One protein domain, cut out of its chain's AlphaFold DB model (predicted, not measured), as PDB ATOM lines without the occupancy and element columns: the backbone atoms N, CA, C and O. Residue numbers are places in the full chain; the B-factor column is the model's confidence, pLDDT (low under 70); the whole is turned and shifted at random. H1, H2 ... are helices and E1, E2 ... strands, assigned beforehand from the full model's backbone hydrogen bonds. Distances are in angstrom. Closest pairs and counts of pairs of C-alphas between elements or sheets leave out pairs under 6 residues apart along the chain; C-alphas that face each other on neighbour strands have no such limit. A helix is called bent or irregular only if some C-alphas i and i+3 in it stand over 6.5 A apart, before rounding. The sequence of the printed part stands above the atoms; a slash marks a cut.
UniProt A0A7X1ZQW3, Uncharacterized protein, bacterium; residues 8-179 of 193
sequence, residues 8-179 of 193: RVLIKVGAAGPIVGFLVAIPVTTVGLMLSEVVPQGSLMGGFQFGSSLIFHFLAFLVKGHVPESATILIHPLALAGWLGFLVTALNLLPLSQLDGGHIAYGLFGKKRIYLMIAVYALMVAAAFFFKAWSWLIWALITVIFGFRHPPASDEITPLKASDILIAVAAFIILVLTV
ATOM      1  N   ARG A   8      19.390   7.128  29.589       88.75
ATOM      2  CA  ARG A   8      19.996   6.135  28.684       88.75
ATOM      3  C   ARG A   8      20.364   4.853  29.420       88.75
ATOM      4  O   ARG A   8      20.109   3.763  28.919       88.75
ATOM      5  N   VAL A   9      20.961   4.986  30.606       88.38
ATOM      6  CA  VAL A   9      21.324   3.842  31.452       88.38
ATOM      7  C   VAL A   9      20.074   3.059  31.838       88.38
ATOM      8  O   VAL A   9      20.084   1.839  31.724       88.38
ATOM      9  N   LEU A  10      18.978   3.740  32.182       88.50
ATOM     10  CA  LEU A  10      17.712   3.078  32.513       88.50
ATOM     11  C   LEU A  10      17.156   2.229  31.366       88.50
ATOM     12  O   LEU A  10      16.742   1.099  31.602       88.50
ATOM     13  N   ILE A  11      17.197   2.734  30.128       92.31
ATOM     14  CA  ILE A  11      16.756   1.956  28.959       92.31
ATOM     15  C   ILE A  11      17.629   0.716  28.776       92.31
ATOM     16  O   ILE A  11      17.110  -0.374  28.570       92.31
ATOM     17  N   LYS A  12      18.954   0.867  28.856       93.50
ATOM     18  CA  LYS A  12      19.884  -0.245  28.622       93.50
ATOM     19  C   LYS A  12      19.785  -1.321  29.695       93.50
ATOM     20  O   LYS A  12      19.737  -2.496  29.354       93.50
ATOM     21  N   VAL A  13      19.746  -0.921  30.964       91.56
ATOM     22  CA  VAL A  13      19.636  -1.852  32.093       91.56
ATOM     23  C   VAL A  13      18.278  -2.546  32.074       91.56
ATOM     24  O   VAL A  13      18.246  -3.768  32.159       91.56
ATOM     25  N   GLY A  14      17.188  -1.799  31.858       91.19
ATOM     26  CA  GLY A  14      15.854  -2.385  31.734       91.19
ATOM     27  C   GLY A  14      15.739  -3.334  30.539       91.19
ATOM     28  O   GLY A  14      15.159  -4.399  30.645       91.19
ATOM     29  N   ALA A  15      16.331  -3.025  29.386       95.94
ATOM     30  CA  ALA A  15      16.198  -3.897  28.221       95.94
ATOM     31  C   ALA A  15      17.103  -5.142  28.261       95.94
ATOM     32  O   ALA A  15      16.759  -6.156  27.654       95.94
ATOM     33  N   ALA A  16      18.249  -5.093  28.946       95.50
ATOM     34  CA  ALA A  16      19.252  -6.159  28.895       95.50
ATOM     35  C   ALA A  16      18.715  -7.518  29.369       95.50
ATOM     36  O   ALA A  16      18.863  -8.509  28.655       95.50
ATOM     37  N   GLY A  17      18.066  -7.560  30.538       94.06
ATOM     38  CA  GLY A  17      17.518  -8.795  31.108       94.06
ATOM     39  C   GLY A  17      16.493  -9.467  30.185       94.06
ATOM     40  O   GLY A  17      16.720 -10.604  29.764       94.06
ATOM     41  N   PRO A  18      15.408  -8.774  29.799       96.69
ATOM     42  CA  PRO A  18      14.379  -9.337  28.932       96.69
ATOM     43  C   PRO A  18      14.872  -9.696  27.528       96.69
ATOM     44  O   PRO A  18      14.455 -10.719  26.994       96.69
ATOM     45  N   ILE A  19      15.776  -8.912  26.924       97.88
ATOM     46  CA  ILE A  19      16.343  -9.255  25.609       97.88
ATOM     47  C   ILE A  19      17.138 -10.559  25.698       97.88
ATOM     48  O   ILE A  19      16.942 -11.451  24.875       97.88
ATOM     49  N   VAL A  20      18.011 -10.702  26.699       97.75
ATOM     50  CA  VAL A  20      18.791 -11.936  26.883       97.75
ATOM     51  C   VAL A  20      17.868 -13.114  27.195       97.75
ATOM     52  O   VAL A  20      18.003 -14.167  26.576       97.75
ATOM     53  N   GLY A  21      16.895 -12.931  28.091       96.81
ATOM     54  CA  GLY A  21      15.902 -13.955  28.427       96.81
ATOM     55  C   GLY A  21      15.115 -14.434  27.206       96.81
ATOM     56  O   GLY A  21      14.987 -15.637  26.991       96.81
ATOM     57  N   PHE A  22      14.674 -13.508  26.352       98.25
ATOM     58  CA  PHE A  22      14.003 -13.812  25.089       98.25
ATOM     59  C   PHE A  22      14.888 -14.623  24.137       98.25
ATOM     60  O   PHE A  22      14.455 -15.651  23.615       98.25
ATOM     61  N   LEU A  23      16.135 -14.188  23.934       98.31
ATOM     62  CA  LEU A  23      17.081 -14.860  23.041       98.31
ATOM     63  C   LEU A  23      17.422 -16.277  23.511       98.31
ATOM     64  O   LEU A  23      17.614 -17.150  22.672       98.31
ATOM     65  N   VAL A  24      17.471 -16.517  24.824       98.25
ATOM     66  CA  VAL A  24      17.679 -17.853  25.404       98.25
ATOM     67  C   VAL A  24      16.410 -18.706  25.318       98.25
ATOM     68  O   VAL A  24      16.494 -19.903  25.046       98.25
ATOM     69  N   ALA A  25      15.230 -18.113  25.501       98.06
ATOM     70  CA  ALA A  25      13.963 -18.835  25.429       98.06
ATOM     71  C   ALA A  25      13.693 -19.410  24.027       98.06
ATOM     72  O   ALA A  25      13.173 -20.517  23.930       98.06
ATOM     73  N   ILE A  26      14.106 -18.735  22.946       98.44
ATOM     74  CA  ILE A  26      13.920 -19.217  21.562       98.44
ATOM     75  C   ILE A  26      14.513 -20.620  21.323       98.44
ATOM     76  O   ILE A  26      13.748 -21.518  20.953       98.44
ATOM     77  N   PRO A  27      15.826 -20.871  21.501       98.38
ATOM     78  CA  PRO A  27      16.398 -22.194  21.269       98.38
ATOM     79  C   PRO A  27      15.866 -23.230  22.262       98.38
ATOM     80  O   PRO A  27      15.599 -24.358  21.861       98.38
ATOM     81  N   VAL A  28      15.633 -22.851  23.525       98.50
ATOM     82  CA  VAL A  28      15.056 -23.752  24.540       98.50
ATOM     83  C   VAL A  28      13.659 -24.219  24.124       98.50
ATOM     84  O   VAL A  28      13.393 -25.422  24.102       98.50
ATOM     85  N   THR A  29      12.785 -23.296  23.717       98.19
ATOM     86  CA  THR A  29      11.455 -23.624  23.192       98.19
ATOM     87  C   THR A  29      11.555 -24.447  21.917       98.19
ATOM     88  O   THR A  29      10.838 -25.430  21.792       98.19
ATOM     89  N   THR A  30      12.446 -24.094  20.990       98.25
ATOM     90  CA  THR A  30      12.592 -24.802  19.707       98.25
ATOM     91  C   THR A  30      12.988 -26.261  19.925       98.25
ATOM     92  O   THR A  30      12.298 -27.157  19.444       98.25
ATOM     93  N   VAL A  31      14.034 -26.522  20.715       98.50
ATOM     94  CA  VAL A  31      14.461 -27.892  21.051       98.50
ATOM     95  C   VAL A  31      13.362 -28.615  21.826       98.50
ATOM     96  O   VAL A  31      13.044 -29.763  21.527       98.50
ATOM     97  N   GLY A  32      12.716 -27.941  22.777       98.00
ATOM     98  CA  GLY A  32      11.590 -28.513  23.502       98.00
ATOM     99  C   GLY A  32      10.423 -28.905  22.594       98.00
ATOM    100  O   GLY A  32       9.824 -29.958  22.792       98.00
ATOM    101  N   LEU A  33      10.108 -28.096  21.581       97.38
ATOM    102  CA  LEU A  33       9.069 -28.395  20.599       97.38
ATOM    103  C   LEU A  33       9.480 -29.572  19.720       97.38
ATOM    104  O   LEU A  33       8.647 -30.432  19.458       97.38
ATOM    105  N   MET A  34      10.749 -29.680  19.319       97.44
ATOM    106  CA  MET A  34      11.239 -30.842  18.565       97.44
ATOM    107  C   MET A  34      11.018 -32.143  19.347       97.44
ATOM    108  O   MET A  34      10.573 -33.126  18.760       97.44
ATOM    109  N   LEU A  35      11.232 -32.104  20.666       97.50
ATOM    110  CA  LEU A  35      11.008 -33.214  21.600       97.50
ATOM    111  C   LEU A  35       9.539 -33.414  22.011       97.50
ATOM    112  O   LEU A  35       9.222 -34.396  22.669       97.50
ATOM    113  N   SER A  36       8.649 -32.476  21.684       95.44
ATOM    114  CA  SER A  36       7.221 -32.575  22.010       95.44
ATOM    115  C   SER A  36       6.508 -33.518  21.042       95.44
ATOM    116  O   SER A  36       6.919 -33.648  19.887       95.44
ATOM    117  N   GLU A  37       5.405 -34.127  21.460       93.06
ATOM    118  CA  GLU A  37       4.641 -35.070  20.630       93.06
ATOM    119  C   GLU A  37       3.320 -34.458  20.166       93.06
ATOM    120  O   GLU A  37       2.757 -33.600  20.838       93.06
ATOM    121  N   VAL A  38       2.819 -34.874  19.001       92.69
ATOM    122  CA  VAL A  38       1.480 -34.491  18.532       92.69
ATOM    123  C   VAL A  38       0.547 -35.657  18.822       92.69
ATOM    124  O   VAL A  38       0.731 -36.744  18.281       92.69
ATOM    125  N   VAL A  39      -0.433 -35.428  19.689       90.94
ATOM    126  CA  VAL A  39      -1.378 -36.444  20.162       90.94
ATOM    127  C   VAL A  39      -2.808 -36.053  19.782       90.94
ATOM    128  O   VAL A  39      -3.077 -34.865  19.590       90.94
ATOM    129  N   PRO A  40      -3.748 -37.006  19.665       88.31
ATOM    130  CA  PRO A  40      -5.153 -36.684  19.441       88.31
ATOM    131  C   PRO A  40      -5.708 -35.713  20.493       88.31
ATOM    132  O   PRO A  40      -5.352 -35.744  21.675       88.31
ATOM    133  N   GLN A  41      -6.604 -34.828  20.068       80.44
ATOM    134  CA  GLN A  41      -7.294 -33.915  20.971       80.44
ATOM    135  C   GLN A  41      -8.113 -34.734  21.984       80.44
ATOM    136  O   GLN A  41      -8.799 -35.686  21.622       80.44
ATOM    137  N   GLY A  42      -8.012 -34.391  23.272       72.62
ATOM    138  CA  GLY A  42      -8.684 -35.128  24.350       72.62
ATOM    139  C   GLY A  42      -7.904 -36.318  24.923       72.62
ATOM    140  O   GLY A  42      -8.352 -36.906  25.904       72.62
ATOM    141  N   SER A  43      -6.704 -36.633  24.412       73.19
ATOM    142  CA  SER A  43      -5.786 -37.578  25.079       73.19
ATOM    143  C   SER A  43      -5.327 -37.093  26.463       73.19
ATOM    144  O   SER A  43      -4.841 -37.882  27.270       73.19
ATOM    145  N   LEU A  44      -5.497 -35.799  26.750       68.31
ATOM    146  CA  LEU A  44      -5.248 -35.184  28.048       68.31
ATOM    147  C   LEU A  44      -6.559 -35.118  28.846       68.31
ATOM    148  O   LEU A  44      -7.449 -34.326  28.539       68.31
ATOM    149  N   MET A  45      -6.680 -35.972  29.863       59.56
ATOM    150  CA  MET A  45      -7.837 -36.039  30.764       59.56
ATOM    151  C   MET A  45      -7.777 -34.925  31.817       59.56
ATOM    152  O   MET A  45      -7.227 -35.123  32.898       59.56
ATOM    153  N   GLY A  46      -8.362 -33.765  31.505       63.59
ATOM    154  CA  GLY A  46      -8.377 -32.602  32.400       63.59
ATOM    155  C   GLY A  46      -6.988 -31.990  32.638       63.59
ATOM    156  O   GLY A  46      -5.953 -32.612  32.401       63.59
ATOM    157  N   GLY A  47      -6.952 -30.734  33.090       69.44
ATOM    158  CA  GLY A  47      -5.704 -30.066  33.471       69.44
ATOM    159  C   GLY A  47      -5.600 -28.611  33.022       69.44
ATOM    160  O   GLY A  47      -6.594 -27.954  32.708       69.44
ATOM    161  N   PHE A  48      -4.367 -28.105  33.022       69.19
ATOM    162  CA  PHE A  48      -4.049 -26.752  32.577       69.19
ATOM    163  C   PHE A  48      -3.643 -26.756  31.107       69.19
ATOM    164  O   PHE A  48      -2.699 -27.439  30.715       69.19
ATOM    165  N   GLN A  49      -4.326 -25.945  30.308       78.12
ATOM    166  CA  GLN A  49      -3.872 -25.585  28.976       78.12
ATOM    167  C   GLN A  49      -3.021 -24.326  29.068       78.12
ATOM    168  O   GLN A  49      -3.464 -23.284  29.563       78.12
ATOM    169  N   PHE A  50      -1.789 -24.430  28.583       82.94
ATOM    170  CA  PHE A  50      -0.908 -23.282  28.447       82.94
ATOM    171  C   PHE A  50      -1.355 -22.439  27.254       82.94
ATOM    172  O   PHE A  50      -1.602 -22.954  26.162       82.94
ATOM    173  N   GLY A  51      -1.463 -21.133  27.472       83.56
ATOM    174  CA  GLY A  51      -1.698 -20.164  26.416       83.56
ATOM    175  C   GLY A  51      -0.545 -20.116  25.423       83.56
ATOM    176  O   GLY A  51       0.555 -20.594  25.685       83.56
ATOM    177  N   SER A  52      -0.771 -19.477  24.283       86.19
ATOM    178  CA  SER A  52       0.251 -19.299  23.253       86.19
ATOM    179  C   SER A  52       0.541 -17.809  23.067       86.19
ATOM    180  O   SER A  52      -0.389 -17.013  22.936       86.19
ATOM    181  N   SER A  53       1.821 -17.437  23.044       94.44
ATOM    182  CA  SER A  53       2.279 -16.135  22.547       94.44
ATOM    183  C   SER A  53       2.518 -16.198  21.036       94.44
ATOM    184  O   SER A  53       2.636 -17.288  20.470       94.44
ATOM    185  N   LEU A  54       2.638 -15.043  20.372       96.12
ATOM    186  CA  LEU A  54       2.902 -14.997  18.928       96.12
ATOM    187  C   LEU A  54       4.196 -15.736  18.565       96.12
ATOM    188  O   LEU A  54       4.209 -16.526  17.621       96.12
ATOM    189  N   ILE A  55       5.267 -15.532  19.340       97.44
ATOM    190  CA  ILE A  55       6.537 -16.231  19.107       97.44
ATOM    191  C   ILE A  55       6.414 -17.735  19.358       97.44
ATOM    192  O   ILE A  55       6.941 -18.521  18.578       97.44
ATOM    193  N   PHE A  56       5.699 -18.158  20.406       96.06
ATOM    194  CA  PHE A  56       5.528 -19.581  20.696       96.06
ATOM    195  C   PHE A  56       4.736 -20.273  19.584       96.06
ATOM    196  O   PHE A  56       5.153 -21.326  19.109       96.06
ATOM    197  N   HIS A  57       3.642 -19.658  19.125       94.62
ATOM    198  CA  HIS A  57       2.846 -20.158  18.006       94.62
ATOM    199  C   HIS A  57       3.675 -20.268  16.725       94.62
ATOM    200  O   HIS A  57       3.645 -21.295  16.052       94.62
ATOM    201  N   PHE A  58       4.458 -19.233  16.414       96.56
ATOM    202  CA  PHE A  58       5.336 -19.227  15.251       96.56
ATOM    203  C   PHE A  58       6.389 -20.341  15.317       96.56
ATOM    204  O   PHE A  58       6.543 -21.087  14.354       96.56
ATOM    205  N   LEU A  59       7.072 -20.513  16.453       97.44
ATOM    206  CA  LEU A  59       8.048 -21.592  16.633       97.44
ATOM    207  C   LEU A  59       7.386 -22.975  16.562       97.44
ATOM    208  O   LEU A  59       7.931 -23.879  15.933       97.44
ATOM    209  N   ALA A  60       6.202 -23.143  17.157       95.81
ATOM    210  CA  ALA A  60       5.436 -24.385  17.073       95.81
ATOM    211  C   ALA A  60       5.078 -24.721  15.623       95.81
ATOM    212  O   ALA A  60       5.305 -25.850  15.194       95.81
ATOM    213  N   PHE A  61       4.615 -23.736  14.852       95.88
ATOM    214  CA  PHE A  61       4.338 -23.898  13.429       95.88
ATOM    215  C   PHE A  61       5.600 -24.230  12.622       95.88
ATOM    216  O   PHE A  61       5.567 -25.124  11.784       95.88
ATOM    217  N   LEU A  62       6.732 -23.573  12.892       97.12
ATOM    218  CA  LEU A  62       7.995 -23.880  12.213       97.12
ATOM    219  C   LEU A  62       8.482 -25.311  12.479       97.12
ATOM    220  O   LEU A  62       9.026 -25.944  11.580       97.12
ATOM    221  N   VAL A  63       8.313 -25.815  13.706       97.12
ATOM    222  CA  VAL A  63       8.830 -27.133  14.113       97.12
ATOM    223  C   VAL A  63       7.862 -28.274  13.795       97.12
ATOM    224  O   VAL A  63       8.304 -29.359  13.418       97.12
ATOM    225  N   LYS A  64       6.555 -28.071  13.981       94.94
ATOM    226  CA  LYS A  64       5.523 -29.113  13.828       94.94
ATOM    227  C   LYS A  64       4.670 -28.962  12.573       94.94
ATOM    228  O   LYS A  64       3.958 -29.898  12.224       94.94
ATOM    229  N   GLY A  65       4.741 -27.825  11.889       93.62
ATOM    230  CA  GLY A  65       3.841 -27.501  10.790       93.62
ATOM    231  C   GLY A  65       2.423 -27.203  11.274       93.62
ATOM    232  O   GLY A  65       2.192 -26.793  12.414       93.62
ATOM    233  N   HIS A  66       1.457 -27.403  10.381       92.19
ATOM    234  CA  HIS A  66       0.044 -27.268  10.710       92.19
ATOM    235  C   HIS A  66      -0.424 -28.463  11.550       92.19
ATOM    236  O   HIS A  66      -0.449 -29.595  11.068       92.19
ATOM    237  N   VAL A  67      -0.809 -28.199  12.801       88.19
ATOM    238  CA  VAL A  67      -1.459 -29.187  13.669       88.19
ATOM    239  C   VAL A  67      -2.975 -29.053  13.477       88.19
ATOM    240  O   VAL A  67      -3.500 -27.962  13.709       88.19
ATOM    241  N   PRO A  68      -3.676 -30.111  13.030       88.81
ATOM    242  CA  PRO A  68      -5.119 -30.060  12.822       88.81
ATOM    243  C   PRO A  68      -5.850 -29.882  14.154       88.81
ATOM    244  O   PRO A  68      -5.349 -30.298  15.195       88.81
ATOM    245  N   GLU A  69      -7.066 -29.335  14.119       85.12
ATOM    246  CA  GLU A  69      -7.872 -29.104  15.332       85.12
ATOM    247  C   GLU A  69      -8.126 -30.388  16.136       85.12
ATOM    248  O   GLU A  69      -8.214 -30.344  17.356       85.12
ATOM    249  N   SER A  70      -8.150 -31.545  15.464       86.62
ATOM    250  CA  SER A  70      -8.290 -32.870  16.074       86.62
ATOM    251  C   SER A  70      -7.037 -33.369  16.805       86.62
ATOM    252  O   SER A  70      -7.030 -34.503  17.291       86.62
ATOM    253  N   ALA A  71      -5.961 -32.584  16.856       87.75
ATOM    254  CA  ALA A  71      -4.710 -32.919  17.520       87.75
ATOM    255  C   ALA A  71      -4.215 -31.761  18.399       87.75
ATOM    256  O   ALA A  71      -4.540 -30.594  18.199       87.75
ATOM    257  N   THR A  72      -3.399 -32.088  19.393       88.94
ATOM    258  CA  THR A  72      -2.748 -31.122  20.277       88.94
ATOM    259  C   THR A  72      -1.285 -31.491  20.481       88.94
ATOM    260  O   THR A  72      -0.886 -32.644  20.310       88.94
ATOM    261  N   ILE A  73      -0.466 -30.504  20.839       90.38
ATOM    262  CA  ILE A  73       0.945 -30.725  21.145       90.38
ATOM    263  C   ILE A  73       1.064 -31.075  22.630       90.38
ATOM    264  O   ILE A  73       0.782 -30.249  23.498       90.38
ATOM    265  N   LEU A  74       1.530 -32.285  22.921       91.06
ATOM    266  CA  LEU A  74       1.996 -32.681  24.241       91.06
ATOM    267  C   LEU A  74       3.356 -32.023  24.499       91.06
ATOM    268  O   LEU A  74       4.393 -32.477  24.011       91.06
ATOM    269  N   ILE A  75       3.332 -30.911  25.234       91.38
ATOM    270  CA  ILE A  75       4.499 -30.055  25.468       91.38
ATOM    271  C   ILE A  75       5.536 -30.781  26.338       91.38
ATOM    272  O   ILE A  75       5.276 -31.113  27.493       91.38
ATOM    273  N   HIS A  76       6.747 -30.952  25.806       95.06
ATOM    274  CA  HIS A  76       7.895 -31.444  26.566       95.06
ATOM    275  C   HIS A  76       8.293 -30.434  27.667       95.06
ATOM    276  O   HIS A  76       8.269 -29.225  27.406       95.06
ATOM    277  N   PRO A  77       8.758 -30.860  28.861       95.44
ATOM    278  CA  PRO A  77       9.152 -29.947  29.945       95.44
ATOM    279  C   PRO A  77      10.153 -28.857  29.534       95.44
ATOM    280  O   PRO A  77      10.110 -27.736  30.035       95.44
ATOM    281  N   LEU A  78      11.024 -29.155  28.567       97.62
ATOM    282  CA  LEU A  78      11.948 -28.174  27.994       97.62
ATOM    283  C   LEU A  78      11.225 -27.053  27.221       97.62
ATOM    284  O   LEU A  78      11.583 -25.886  27.356       97.62
ATOM    285  N   ALA A  79      10.175 -27.376  26.457       96.56
ATOM    286  CA  ALA A  79       9.357 -26.362  25.787       96.56
ATOM    287  C   ALA A  79       8.554 -25.543  26.798       96.56
ATOM    288  O   ALA A  79       8.418 -24.334  26.618       96.56
ATOM    289  N   LEU A  80       8.089 -26.173  27.883       94.88
ATOM    290  CA  LEU A  80       7.452 -25.471  28.995       94.88
ATOM    291  C   LEU A  80       8.422 -24.490  29.681       94.88
ATOM    292  O   LEU A  80       8.026 -23.376  30.014       94.88
ATOM    293  N   ALA A  81       9.698 -24.850  29.841       97.00
ATOM    294  CA  ALA A  81      10.714 -23.944  30.383       97.00
ATOM    295  C   ALA A  81      10.935 -22.715  29.483       97.00
ATOM    296  O   ALA A  81      10.984 -21.586  29.971       97.00
ATOM    297  N   GLY A  82      11.008 -22.910  28.164       97.62
ATOM    298  CA  GLY A  82      11.098 -21.796  27.217       97.62
ATOM    299  C   GLY A  82       9.819 -20.944  27.181       97.62
ATOM    300  O   GLY A  82       9.889 -19.716  27.161       97.62
ATOM    301  N   TRP A  83       8.647 -21.578  27.288       96.00
ATOM    302  CA  TRP A  83       7.359 -20.898  27.450       96.00
ATOM    303  C   TRP A  83       7.329 -20.006  28.701       96.00
ATOM    304  O   TRP A  83       6.954 -18.836  28.608       96.00
ATOM    305  N   LEU A  84       7.804 -20.512  29.847       94.94
ATOM    306  CA  LEU A  84       7.973 -19.722  31.073       94.94
ATOM    307  C   LEU A  84       8.945 -18.557  30.852       94.94
ATOM    308  O   LEU A  84       8.686 -17.451  31.319       94.94
ATOM    309  N   GLY A  85      10.023 -18.771  30.093       96.94
ATOM    310  CA  GLY A  85      10.952 -17.717  29.684       96.94
ATOM    311  C   GLY A  85      10.266 -16.579  28.923       96.94
ATOM    312  O   GLY A  85      10.480 -15.407  29.245       96.94
ATOM    313  N   PHE A  86       9.383 -16.893  27.970       97.19
ATOM    314  CA  PHE A  86       8.577 -15.880  27.280       97.19
ATOM    315  C   PHE A  86       7.602 -15.169  28.218       97.19
ATOM    316  O   PHE A  86       7.508 -13.944  28.157       97.19
ATOM    317  N   LEU A  87       6.928 -15.896  29.113       93.56
ATOM    318  CA  LEU A  87       6.021 -15.300  30.094       93.56
ATOM    319  C   LEU A  87       6.751 -14.304  31.009       93.56
ATOM    320  O   LEU A  87       6.311 -13.167  31.152       93.56
ATOM    321  N   VAL A  88       7.890 -14.700  31.587       93.69
ATOM    322  CA  VAL A  88       8.707 -13.836  32.458       93.69
ATOM    323  C   VAL A  88       9.222 -12.621  31.691       93.69
ATOM    324  O   VAL A  88       9.173 -11.503  32.201       93.69
ATOM    325  N   THR A  89       9.648 -12.814  30.441       96.00
ATOM    326  CA  THR A  89      10.064 -11.718  29.556       96.00
ATOM    327  C   THR A  89       8.925 -10.719  29.335       96.00
ATOM    328  O   THR A  89       9.133  -9.515  29.477       96.00
ATOM    329  N   ALA A  90       7.720 -11.202  29.012       94.44
ATOM    330  CA  ALA A  90       6.552 -10.357  28.785       94.44
ATOM    331  C   ALA A  90       6.189  -9.557  30.038       94.44
ATOM    332  O   ALA A  90       6.004  -8.346  29.962       94.44
ATOM    333  N   LEU A  91       6.137 -10.222  31.197       91.38
ATOM    334  CA  LEU A  91       5.843  -9.574  32.473       91.38
ATOM    335  C   LEU A  91       6.877  -8.490  32.776       91.38
ATOM    336  O   LEU A  91       6.495  -7.348  33.006       91.38
ATOM    337  N   ASN A  92       8.171  -8.802  32.679       92.88
ATOM    338  CA  ASN A  92       9.235  -7.835  32.945       92.88
ATOM    339  C   ASN A  92       9.199  -6.634  31.995       92.88
ATOM    340  O   ASN A  92       9.572  -5.540  32.396       92.88
ATOM    341  N   LEU A  93       8.725  -6.790  30.759       95.19
ATOM    342  CA  LEU A  93       8.639  -5.693  29.793       95.19
ATOM    343  C   LEU A  93       7.363  -4.854  29.891       95.19
ATOM    344  O   LEU A  93       7.270  -3.829  29.207       95.19
ATOM    345  N   LEU A  94       6.399  -5.224  30.740       92.75
ATOM    346  CA  LEU A  94       5.250  -4.361  30.995       92.75
ATOM    347  C   LEU A  94       5.738  -3.002  31.534       92.75
ATOM    348  O   LEU A  94       6.612  -2.959  32.405       92.75
ATOM    349  N   PRO A  95       5.179  -1.873  31.060       90.50
ATOM    350  CA  PRO A  95       5.584  -0.528  31.467       90.50
ATOM    351  C   PRO A  95       5.035  -0.155  32.858       90.50
ATOM    352  O   PRO A  95       4.372   0.866  33.048       90.50
ATOM    353  N   LEU A  96       5.316  -1.006  33.842       88.38
ATOM    354  CA  LEU A  96       4.929  -0.895  35.244       88.38
ATOM    355  C   LEU A  96       6.176  -0.637  36.095       88.38
ATOM    356  O   LEU A  96       7.261  -1.116  35.785       88.38
ATOM    357  N   SER A  97       6.041   0.149  37.166       75.62
ATOM    358  CA  SER A  97       7.190   0.842  37.775       75.62
ATOM    359  C   SER A  97       8.327  -0.041  38.308       75.62
ATOM    360  O   SER A  97       9.450   0.447  38.310       75.62
ATOM    361  N   GLN A  98       8.060  -1.253  38.804       81.69
ATOM    362  CA  GLN A  98       9.093  -2.163  39.343       81.69
ATOM    363  C   GLN A  98       9.703  -3.088  38.289       81.69
ATOM    364  O   GLN A  98      10.673  -3.786  38.559       81.69
ATOM    365  N   LEU A  99       9.101  -3.132  37.106       89.31
ATOM    366  CA  LEU A  99       9.503  -4.036  36.048       89.31
ATOM    367  C   LEU A  99      10.494  -3.317  35.136       89.31
ATOM    368  O   LEU A  99      10.525  -2.085  35.047       89.31
ATOM    369  N   ASP A 100      11.284  -4.100  34.423       92.00
ATOM    370  CA  ASP A 100      12.262  -3.622  33.452       92.00
ATOM    371  C   ASP A 100      11.649  -2.664  32.410       92.00
ATOM    372  O   ASP A 100      12.221  -1.617  32.087       92.00
ATOM    373  N   GLY A 101      10.426  -2.946  31.959       91.44
ATOM    374  CA  GLY A 101       9.635  -2.095  31.073       91.44
ATOM    375  C   GLY A 101       9.286  -0.736  31.681       91.44
ATOM    376  O   GLY A 101       9.157   0.248  30.953       91.44
ATOM    377  N   GLY A 102       9.197  -0.632  33.009       90.19
ATOM    378  CA  GLY A 102       9.048   0.630  33.730       90.19
ATOM    379  C   GLY A 102      10.276   1.533  33.601       90.19
ATOM    380  O   GLY A 102      10.124   2.736  33.369       90.19
ATOM    381  N   HIS A 103      11.486   0.964  33.678       89.88
ATOM    382  CA  HIS A 103      12.742   1.691  33.446       89.88
ATOM    383  C   HIS A 103      12.855   2.175  32.000       89.88
ATOM    384  O   HIS A 103      13.207   3.335  31.762       89.88
ATOM    385  N   ILE A 104      12.488   1.325  31.038       92.44
ATOM    386  CA  ILE A 104      12.466   1.669  29.612       92.44
ATOM    387  C   ILE A 104      11.446   2.787  29.349       92.44
ATOM    388  O   ILE A 104      11.782   3.813  28.751       92.44
ATOM    389  N   ALA A 105      10.216   2.639  29.853       91.88
ATOM    390  CA  ALA A 105       9.152   3.628  29.708       91.88
ATOM    391  C   ALA A 105       9.513   4.966  30.364       91.88
ATOM    392  O   ALA A 105       9.249   6.025  29.793       91.88
ATOM    393  N   TYR A 106      10.151   4.952  31.536       88.94
ATOM    394  CA  TYR A 106      10.650   6.177  32.153       88.94
ATOM    395  C   TYR A 106      11.792   6.804  31.350       88.94
ATOM    396  O   TYR A 106      11.809   8.017  31.147       88.94
ATOM    397  N   GLY A 107      12.727   6.003  30.844       89.19
ATOM    398  CA  GLY A 107      13.803   6.488  29.987       89.19
ATOM    399  C   GLY A 107      13.272   7.205  28.742       89.19
ATOM    400  O   GLY A 107      13.766   8.279  28.399       89.19
ATOM    401  N   LEU A 108      12.209   6.692  28.121       90.06
ATOM    402  CA  LEU A 108      11.570   7.296  26.947       90.06
ATOM    403  C   LEU A 108      10.674   8.497  27.267       90.06
ATOM    404  O   LEU A 108      10.791   9.538  26.621       90.06
ATOM    405  N   PHE A 109       9.796   8.374  28.260       88.50
ATOM    406  CA  PHE A 109       8.690   9.314  28.481       88.50
ATOM    407  C   PHE A 109       8.827  10.151  29.760       88.50
ATOM    408  O   PHE A 109       8.021  11.055  30.002       88.50
ATOM    409  N   GLY A 110       9.827   9.871  30.596       85.94
ATOM    410  CA  GLY A 110      10.028  10.522  31.888       85.94
ATOM    411  C   GLY A 110       8.776  10.429  32.761       85.94
ATOM    412  O   GLY A 110       8.156   9.371  32.902       85.94
ATOM    413  N   LYS A 111       8.349  11.567  33.313       82.19
ATOM    414  CA  LYS A 111       7.148  11.671  34.161       82.19
ATOM    415  C   LYS A 111       5.853  11.272  33.443       82.19
ATOM    416  O   LYS A 111       4.937  10.777  34.092       82.19
ATOM    417  N   LYS A 112       5.790  11.389  32.108       85.25
ATOM    418  CA  LYS A 112       4.610  10.992  31.317       85.25
ATOM    419  C   LYS A 112       4.387   9.475  31.284       85.25
ATOM    420  O   LYS A 112       3.314   9.049  30.865       85.25
ATOM    421  N   ARG A 113       5.326   8.655  31.789       86.12
ATOM    422  CA  ARG A 113       5.127   7.199  31.922       86.12
ATOM    423  C   ARG A 113       3.871   6.834  32.713       86.12
ATOM    424  O   ARG A 113       3.331   5.756  32.513       86.12
ATOM    425  N   ILE A 114       3.416   7.720  33.607       84.88
ATOM    426  CA  ILE A 114       2.237   7.479  34.442       84.88
ATOM    427  C   ILE A 114       0.995   7.169  33.599       84.88
ATOM    428  O   ILE A 114       0.238   6.273  33.950       84.88
ATOM    429  N   TYR A 115       0.832   7.826  32.445       88.75
ATOM    430  CA  TYR A 115      -0.290   7.571  31.542       88.75
ATOM    431  C   TYR A 115      -0.218   6.172  30.928       88.75
ATOM    432  O   TYR A 115      -1.232   5.485  30.848       88.75
ATOM    433  N   LEU A 116       0.985   5.723  30.556       89.00
ATOM    434  CA  LEU A 116       1.205   4.380  30.026       89.00
ATOM    435  C   LEU A 116       0.950   3.309  31.096       89.00
ATOM    436  O   LEU A 116       0.296   2.308  30.825       89.00
ATOM    437  N   MET A 117       1.405   3.551  32.326       88.81
ATOM    438  CA  MET A 117       1.165   2.660  33.460       88.81
ATOM    439  C   MET A 117      -0.335   2.532  33.768       88.81
ATOM    440  O   MET A 117      -0.833   1.421  33.930       88.81
ATOM    441  N   ILE A 118      -1.064   3.654  33.802       89.62
ATOM    442  CA  ILE A 118      -2.524   3.667  33.990       89.62
ATOM    443  C   ILE A 118      -3.215   2.900  32.859       89.62
ATOM    444  O   ILE A 118      -4.087   2.082  33.134       89.62
ATOM    445  N   ALA A 119      -2.810   3.122  31.605       91.75
ATOM    446  CA  ALA A 119      -3.382   2.426  30.457       91.75
ATOM    447  C   ALA A 119      -3.181   0.904  30.537       91.75
ATOM    448  O   ALA A 119      -4.115   0.154  30.266       91.75
ATOM    449  N   VAL A 120      -2.001   0.437  30.960       90.44
ATOM    450  CA  VAL A 120      -1.737  -1.000  31.131       90.44
ATOM    451  C   VAL A 120      -2.556  -1.596  32.269       90.44
ATOM    452  O   VAL A 120      -3.169  -2.639  32.070       90.44
ATOM    453  N   TYR A 121      -2.653  -0.928  33.422       90.38
ATOM    454  CA  TYR A 121      -3.535  -1.396  34.496       90.38
ATOM    455  C   TYR A 121      -5.003  -1.446  34.055       90.38
ATOM    456  O   TYR A 121      -5.682  -2.440  34.309       90.38
ATOM    457  N   ALA A 122      -5.481  -0.423  33.343       91.31
ATOM    458  CA  ALA A 122      -6.829  -0.409  32.786       91.31
ATOM    459  C   ALA A 122      -7.046  -1.567  31.800       91.31
ATOM    460  O   ALA A 122      -8.082  -2.224  31.859       91.31
ATOM    461  N   LEU A 123      -6.059  -1.868  30.949       90.50
ATOM    462  CA  LEU A 123      -6.110  -2.994  30.020       90.50
ATOM    463  C   LEU A 123      -6.127  -4.345  30.746       90.50
ATOM    464  O   LEU A 123      -6.888  -5.218  30.354       90.50
ATOM    465  N   MET A 124      -5.338  -4.523  31.808       88.81
ATOM    466  CA  MET A 124      -5.336  -5.755  32.611       88.81
ATOM    467  C   MET A 124      -6.694  -5.988  33.283       88.81
ATOM    468  O   MET A 124      -7.220  -7.101  33.258       88.81
ATOM    469  N   VAL A 125      -7.291  -4.930  33.838       89.31
ATOM    470  CA  VAL A 125      -8.634  -4.976  34.430       89.31
ATOM    471  C   VAL A 125      -9.679  -5.275  33.354       89.31
ATOM    472  O   VAL A 125     -10.480  -6.193  33.518       89.31
ATOM    473  N   ALA A 126      -9.641  -4.571  32.221       89.56
ATOM    474  CA  ALA A 126     -10.527  -4.836  31.092       89.56
ATOM    475  C   ALA A 126     -10.380  -6.283  30.598       89.56
ATOM    476  O   ALA A 126     -11.381  -6.959  30.373       89.56
ATOM    477  N   ALA A 127      -9.156  -6.801  30.504       85.69
ATOM    478  CA  ALA A 127      -8.913  -8.163  30.060       85.69
ATOM    479  C   ALA A 127      -9.534  -9.203  30.999       85.69
ATOM    480  O   ALA A 127     -10.126 -10.183  30.539       85.69
ATOM    481  N   ALA A 128      -9.468  -8.963  32.308       86.94
ATOM    482  CA  ALA A 128     -10.096  -9.828  33.291       86.94
ATOM    483  C   ALA A 128     -11.622  -9.900  33.130       86.94
ATOM    484  O   ALA A 128     -12.178 -10.996  33.149       86.94
ATOM    485  N   PHE A 129     -12.293  -8.763  32.924       87.06
ATOM    486  CA  PHE A 129     -13.757  -8.714  32.852       87.06
ATOM    487  C   PHE A 129     -14.318  -9.065  31.467       87.06
ATOM    488  O   PHE A 129     -15.282  -9.823  31.381       87.06
ATOM    489  N   PHE A 130     -13.719  -8.565  30.384       86.81
ATOM    490  CA  PHE A 130     -14.230  -8.772  29.022       86.81
ATOM    491  C   PHE A 130     -13.814 -10.117  28.416       86.81
ATOM    492  O   PHE A 130     -14.589 -10.704  27.667       86.81
ATOM    493  N   PHE A 131     -12.631 -10.637  28.763       81.19
ATOM    494  CA  PHE A 131     -12.122 -11.910  28.229       81.19
ATOM    495  C   PHE A 131     -12.088 -13.036  29.270       81.19
ATOM    496  O   PHE A 131     -11.521 -14.094  29.005       81.19
ATOM    497  N   LYS A 132     -12.681 -12.829  30.459       82.38
ATOM    498  CA  LYS A 132     -12.657 -13.775  31.598       82.38
ATOM    499  C   LYS A 132     -11.238 -14.203  32.000       82.38
ATOM    500  O   LYS A 132     -11.032 -15.272  32.575       82.38
ATOM    501  N   ALA A 133     -10.244 -13.372  31.703       80.31
ATOM    502  CA  ALA A 133      -8.839 -13.670  31.926       80.31
ATOM    503  C   ALA A 133      -8.426 -13.263  33.352       80.31
ATOM    504  O   ALA A 133      -7.599 -12.374  33.557       80.31
ATOM    505  N   TRP A 134      -9.033 -13.907  34.357       82.88
ATOM    506  CA  TRP A 134      -8.874 -13.589  35.785       82.88
ATOM    507  C   TRP A 134      -7.417 -13.587  36.265       82.88
ATOM    508  O   TRP A 134      -7.075 -12.866  37.203       82.88
ATOM    509  N   SER A 135      -6.537 -14.327  35.583       80.19
ATOM    510  CA  SER A 135      -5.092 -14.328  35.829       80.19
ATOM    511  C   SER A 135      -4.467 -12.930  35.765       80.19
ATOM    512  O   SER A 135      -3.499 -12.670  36.475       80.19
ATOM    513  N   TRP A 136      -5.013 -12.001  34.973       81.75
ATOM    514  CA  TRP A 136      -4.506 -10.625  34.918       81.75
ATOM    515  C   TRP A 136      -4.755  -9.832  36.195       81.75
ATOM    516  O   TRP A 136      -3.938  -8.972  36.516       81.75
ATOM    517  N   LEU A 137      -5.818 -10.125  36.953       84.75
ATOM    518  CA  LEU A 137      -6.034  -9.478  38.252       84.75
ATOM    519  C   LEU A 137      -4.988  -9.924  39.268       84.75
ATOM    520  O   LEU A 137      -4.524  -9.106  40.054       84.75
ATOM    521  N   ILE A 138      -4.585 -11.197  39.219       83.56
ATOM    522  CA  ILE A 138      -3.508 -11.726  40.063       83.56
ATOM    523  C   ILE A 138      -2.208 -10.987  39.743       83.56
ATOM    524  O   ILE A 138      -1.561 -10.467  40.648       83.56
ATOM    525  N   TRP A 139      -1.859 -10.863  38.458       79.75
ATOM    526  CA  TRP A 139      -0.668 -10.119  38.047       79.75
ATOM    527  C   TRP A 139      -0.739  -8.639  38.426       79.75
ATOM    528  O   TRP A 139       0.231  -8.121  38.970       79.75
ATOM    529  N   ALA A 140      -1.881  -7.976  38.217       83.62
ATOM    530  CA  ALA A 140      -2.069  -6.578  38.599       83.62
ATOM    531  C   ALA A 140      -1.935  -6.381  40.116       83.62
ATOM    532  O   ALA A 140      -1.299  -5.431  40.565       83.62
ATOM    533  N   LEU A 141      -2.492  -7.296  40.914       85.00
ATOM    534  CA  LEU A 141      -2.381  -7.270  42.368       85.00
ATOM    535  C   LEU A 141      -0.928  -7.450  42.818       85.00
ATOM    536  O   LEU A 141      -0.451  -6.670  43.638       85.00
ATOM    537  N   ILE A 142      -0.212  -8.429  42.256       81.62
ATOM    538  CA  ILE A 142       1.210  -8.658  42.541       81.62
ATOM    539  C   ILE A 142       2.006  -7.385  42.229       81.62
ATOM    540  O   ILE A 142       2.706  -6.868  43.097       81.62
ATOM    541  N   THR A 143       1.861  -6.807  41.036       78.69
ATOM    542  CA  THR A 143       2.644  -5.620  40.652       78.69
ATOM    543  C   THR A 143       2.332  -4.391  41.506       78.69
ATOM    544  O   THR A 143       3.216  -3.561  41.713       78.69
ATOM    545  N   VAL A 144       1.108  -4.281  42.032       78.94
ATOM    546  CA  VAL A 144       0.688  -3.218  42.957       78.94
ATOM    547  C   VAL A 144       1.254  -3.432  44.365       78.94
ATOM    548  O   VAL A 144       1.832  -2.502  44.926       78.94
ATOM    549  N   ILE A 145       1.140  -4.642  44.929       77.00
ATOM    550  CA  ILE A 145       1.654  -4.979  46.274       77.00
ATOM    551  C   ILE A 145       3.159  -4.732  46.349       77.00
ATOM    552  O   ILE A 145       3.655  -4.155  47.318       77.00
ATOM    553  N   PHE A 146       3.886  -5.129  45.308       68.00
ATOM    554  CA  PHE A 146       5.330  -4.961  45.252       68.00
ATOM    555  C   PHE A 146       5.764  -3.569  44.749       68.00
ATOM    556  O   PHE A 146       6.961  -3.288  44.750       68.00
ATOM    557  N   GLY A 147       4.854  -2.662  44.344       61.19
ATOM    558  CA  GLY A 147       5.250  -1.500  43.537       61.19
ATOM    559  C   GLY A 147       4.402  -0.225  43.608       61.19
ATOM    560  O   GLY A 147       3.524  -0.014  42.781       61.19
ATOM    561  N   PHE A 148       4.828   0.733  44.445       54.84
ATOM    562  CA  PHE A 148       4.527   2.175  44.270       54.84
ATOM    563  C   PHE A 148       5.732   3.115  44.422       54.84
ATOM    564  O   PHE A 148       5.593   4.329  44.268       54.84
ATOM    565  N   ARG A 149       6.932   2.608  44.718       51.66
ATOM    566  CA  ARG A 149       8.107   3.460  44.952       51.66
ATOM    567  C   ARG A 149       9.235   3.122  43.993       51.66
ATOM    568  O   ARG A 149       9.860   2.081  44.133       51.66
ATOM    569  N   HIS A 150       9.538   4.049  43.086       53.19
ATOM    570  CA  HIS A 150      10.884   4.168  42.541       53.19
ATOM    571  C   HIS A 150      11.304   5.646  42.538       53.19
ATOM    572  O   HIS A 150      10.542   6.477  42.027       53.19
ATOM    573  N   PRO A 151      12.469   5.998  43.117       49.16
ATOM    574  CA  PRO A 151      13.007   7.351  43.039       49.16
ATOM    575  C   PRO A 151      13.210   7.764  41.569       49.16
ATOM    576  O   PRO A 151      13.652   6.935  40.768       49.16
ATOM    577  N   PRO A 152      12.860   9.010  41.195       56.38
ATOM    578  CA  PRO A 152      13.085   9.534  39.848       56.38
ATOM    579  C   PRO A 152      14.574   9.466  39.474       56.38
ATOM    580  O   PRO A 152      15.433   9.483  40.358       56.38
ATOM    581  N   ALA A 153      14.892   9.388  38.175       58.06
ATOM    582  CA  ALA A 153      16.293   9.456  37.754       58.06
ATOM    583  C   ALA A 153      16.901  10.781  38.201       58.06
ATOM    584  O   ALA A 153      16.261  11.831  38.124       58.06
ATOM    585  N   SER A 154      18.157  10.720  38.631       56.56
ATOM    586  CA  SER A 154      18.899  11.880  39.112       56.56
ATOM    587  C   SER A 154      19.204  12.891  37.994       56.56
ATOM    588  O   SER A 154      19.459  14.051  38.296       56.56
ATOM    589  N   ASP A 155      19.134  12.476  36.720       59.88
ATOM    590  CA  ASP A 155      19.262  13.344  35.542       59.88
ATOM    591  C   ASP A 155      18.222  13.007  34.446       59.88
ATOM    592  O   ASP A 155      18.296  11.969  33.775       59.88
ATOM    593  N   GLU A 156      17.255  13.915  34.245       66.19
ATOM    594  CA  GLU A 156      16.225  13.846  33.192       66.19
ATOM    595  C   GLU A 156      16.592  14.632  31.909       66.19
ATOM    596  O   GLU A 156      15.885  14.511  30.900       66.19
ATOM    597  N   ILE A 157      17.678  15.416  31.925       67.50
ATOM    598  CA  ILE A 157      18.030  16.419  30.901       67.50
ATOM    599  C   ILE A 157      18.835  15.790  29.756       67.50
ATOM    600  O   ILE A 157      18.748  16.242  28.612       67.50
ATOM    601  N   THR A 158      19.587  14.719  30.028       72.44
ATOM    602  CA  THR A 158      20.391  14.027  29.009       72.44
ATOM    603  C   THR A 158      19.526  13.569  27.812       72.44
ATOM    604  O   THR A 158      18.621  12.744  27.991       72.44
ATOM    605  N   PRO A 159      19.818  14.018  26.571       81.44
ATOM    606  CA  PRO A 159      19.047  13.636  25.387       81.44
ATOM    607  C   PRO A 159      19.271  12.163  25.032       81.44
ATOM    608  O   PRO A 159      20.365  11.630  25.225       81.44
ATOM    609  N   LEU A 160      18.272  11.485  24.475       86.56
ATOM    610  CA  LEU A 160      18.413  10.093  24.026       86.56
ATOM    611  C   LEU A 160      19.193  10.012  22.708       86.56
ATOM    612  O   LEU A 160      19.060  10.882  21.849       86.56
ATOM    613  N   LYS A 161      20.004   8.962  22.534       91.19
ATOM    614  CA  LYS A 161      20.588   8.625  21.227       91.19
ATOM    615  C   LYS A 161      19.620   7.747  20.437       91.19
ATOM    616  O   LYS A 161      18.813   7.024  21.020       91.19
ATOM    617  N   ALA A 162      19.780   7.720  19.114       92.94
ATOM    618  CA  ALA A 162      19.036   6.808  18.240       92.94
ATOM    619  C   ALA A 162      19.169   5.332  18.672       92.94
ATOM    620  O   ALA A 162      18.196   4.587  18.638       92.94
ATOM    621  N   SER A 163      20.345   4.930  19.169       93.94
ATOM    622  CA  SER A 163      20.575   3.584  19.707       93.94
ATOM    623  C   SER A 163      19.706   3.257  20.922       93.94
ATOM    624  O   SER A 163      19.264   2.124  21.067       93.94
ATOM    625  N   ASP A 164      19.462   4.231  21.803       93.69
ATOM    626  CA  ASP A 164      18.656   4.013  23.009       93.69
ATOM    627  C   ASP A 164      17.178   3.844  22.629       93.69
ATOM    628  O   ASP A 164      16.486   2.976  23.157       93.69
ATOM    629  N   ILE A 165      16.713   4.616  21.642       94.00
ATOM    630  CA  ILE A 165      15.366   4.479  21.079       94.00
ATOM    631  C   ILE A 165      15.201   3.104  20.426       94.00
ATOM    632  O   ILE A 165      14.211   2.430  20.691       94.00
ATOM    633  N   LEU A 166      16.180   2.655  19.633       96.44
ATOM    634  CA  LEU A 166      16.137   1.342  18.987       96.44
ATOM    635  C   LEU A 166      16.029   0.201  20.009       96.44
ATOM    636  O   LEU A 166      15.221  -0.704  19.821       96.44
ATOM    637  N   ILE A 167      16.791   0.264  21.105       96.69
ATOM    638  CA  ILE A 167      16.728  -0.728  22.190       96.69
ATOM    639  C   ILE A 167      15.333  -0.753  22.823       96.69
ATOM    640  O   ILE A 167      14.765  -1.825  23.027       96.69
ATOM    641  N   ALA A 168      14.763   0.417  23.109       95.50
ATOM    642  CA  ALA A 168      13.439   0.501  23.707       95.50
ATOM    643  C   ALA A 168      12.335  -0.006  22.761       95.50
ATOM    644  O   ALA A 168      11.428  -0.715  23.191       95.50
ATOM    645  N   VAL A 169      12.432   0.307  21.464       96.50
ATOM    646  CA  VAL A 169      11.518  -0.210  20.434       96.50
ATOM    647  C   VAL A 169      11.634  -1.728  20.321       96.50
ATOM    648  O   VAL A 169      10.614  -2.409  20.338       96.50
ATOM    649  N   ALA A 170      12.853  -2.272  20.274       97.50
ATOM    650  CA  ALA A 170      13.075  -3.716  20.248       97.50
ATOM    651  C   ALA A 170      12.462  -4.404  21.476       97.50
ATOM    652  O   ALA A 170      11.789  -5.420  21.336       97.50
ATOM    653  N   ALA A 171      12.617  -3.816  22.663       97.19
ATOM    654  CA  ALA A 171      12.005  -4.319  23.884       97.19
ATOM    655  C   ALA A 171      10.468  -4.334  23.799       97.19
ATOM    656  O   ALA A 171       9.846  -5.342  24.119       97.19
ATOM    657  N   PHE A 172       9.823  -3.278  23.294       95.31
ATOM    658  CA  PHE A 172       8.365  -3.296  23.120       95.31
ATOM    659  C   PHE A 172       7.886  -4.251  22.022       95.31
ATOM    660  O   PHE A 172       6.818  -4.841  22.162       95.31
ATOM    661  N   ILE A 173       8.668  -4.466  20.962       97.81
ATOM    662  CA  ILE A 173       8.378  -5.517  19.977       97.81
ATOM    663  C   ILE A 173       8.435  -6.890  20.650       97.81
ATOM    664  O   ILE A 173       7.516  -7.686  20.480       97.81
ATOM    665  N   ILE A 174       9.464  -7.155  21.463       98.06
ATOM    666  CA  ILE A 174       9.574  -8.403  22.227       98.06
ATOM    667  C   ILE A 174       8.364  -8.575  23.143       98.06
ATOM    668  O   ILE A 174       7.794  -9.659  23.151       98.06
ATOM    669  N   LEU A 175       7.922  -7.526  23.847       96.62
ATOM    670  CA  LEU A 175       6.698  -7.569  24.654       96.62
ATOM    671  C   LEU A 175       5.490  -8.021  23.827       96.62
ATOM    672  O   LEU A 175       4.762  -8.909  24.252       96.62
ATOM    673  N   VAL A 176       5.276  -7.442  22.644       96.38
ATOM    674  CA  VAL A 176       4.159  -7.830  21.766       96.38
ATOM    675  C   VAL A 176       4.290  -9.281  21.300       96.38
ATOM    676  O   VAL A 176       3.295  -9.997  21.228       96.38
ATOM    677  N   LEU A 177       5.508  -9.742  21.012       97.12
ATOM    678  CA  LEU A 177       5.754 -11.120  20.588       97.12
ATOM    679  C   LEU A 177       5.544 -12.139  21.715       97.12
ATOM    680  O   LEU A 177       5.142 -13.271  21.436       97.12
ATOM    681  N   THR A 178       5.835 -11.765  22.962       96.19
ATOM    682  CA  THR A 178       5.824 -12.671  24.119       96.19
ATOM    683  C   THR A 178       4.571 -12.571  24.976       96.19
ATOM    684  O   THR A 178       4.296 -13.520  25.708       96.19
ATOM    685  N   VAL A 179       3.800 -11.481  24.896       91.69
ATOM    686  CA  VAL A 179       2.584 -11.311  25.699       91.69
ATOM    687  C   VAL A 179       1.593 -12.438  25.418       91.69
ATOM    688  O   VAL A 179       1.340 -12.820  24.275       91.69
TER     689      VAL A 179
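This is residues 8 to 179 of the 193 residues of an uncharacterized protein of bacterium (UniProt A0A7X1ZQW3). Two long helices, H1 and H3, run side by side in opposite directions; H6 slants across them and meets the end of H2, which packs on the last residues of H1. A small pair of strands, E1 and E3, makes one end of the domain, while near the other end the bent helix H4 packs its arm H4a on H1 and folds back into an arm of two helices, H4b and H5. The printed part has 172 residues, mostly helix, in the order H1 E1 E2 H2 E3 H3 H4 H5 H6; E1 and E3 form an antiparallel sheet. It is elongated, 58 by 35 by 21 A, and only just compact, close to loose, with a radius of gyration of the C-alphas of 18.2 A.

H1, residues 8 to 34, starts at C-alpha 8 (19.996, 6.135, 28.684) and is 39.3 A long; it has a kink of 27 degrees near residue 15 and is only just irregular, C-alphas 14 and 17 being 6.7 A apart. E1 is residues 37 to 40, E2 47 to 50, H2 54 to 64 and E3 71 to 74. H3, residues 77 to 93, is 24.3 A long. H4, residues 100 to 130, was assigned as one helix by its hydrogen bonds but is bent, C-alphas 108 and 111 being 9.5 A apart: H4a is residues 100 to 108, H4b 111 to 130, 30.0 A long. H5 is residues 135 to 145; H6, residues 162 to 178, is 24.3 A long and ends at C-alpha 178 (5.824, -12.671, 24.119).

H1 and H3 touch at a shallow tilt of 20 degrees, opposite ways; their closest C-alphas, Gly 32 and Ala 79, are 3.9 A apart. With residues 29 to 34 alone H1 touches H2, closest C-alphas Met 34 and Val 63 at 6.3 A. H6 touches H3 at a steep tilt of 49 degrees, closest C-alphas Ala 90 and Leu 175 at 5.0 A. H2 and H6 touch only at their ends, closest C-alphas Leu 54 and Leu 177 at 5.1 A. E1 and E3 are antiparallel, with N 39 and O 72 at 2.9 A, within hydrogen-bond range. E2 pairs with no named strand. H1 touches H4a, closest C-alphas Gly 14 and Asp 100 at 4.2 A. H4b and H5 form a helical hairpin, closest C-alphas Met 124 and Trp 136 at 5.5 A; both are apart from H1 and H3. Every O i to N i+4 pair is within hydrogen-bond range in H2, H3, H4a, H5 and H6, against 20 of 23 in H1 and 14 of 16 in H4b.

The C-alphas farthest apart, Ser 43 and Ile 157, are 59.3 A apart. The printed part has no cut; the link from H5 to H6, 16 residues, is long. Mean pLDDT of the printed part is 88.0, with residues 44 to 48 and 146 to 157 under 70.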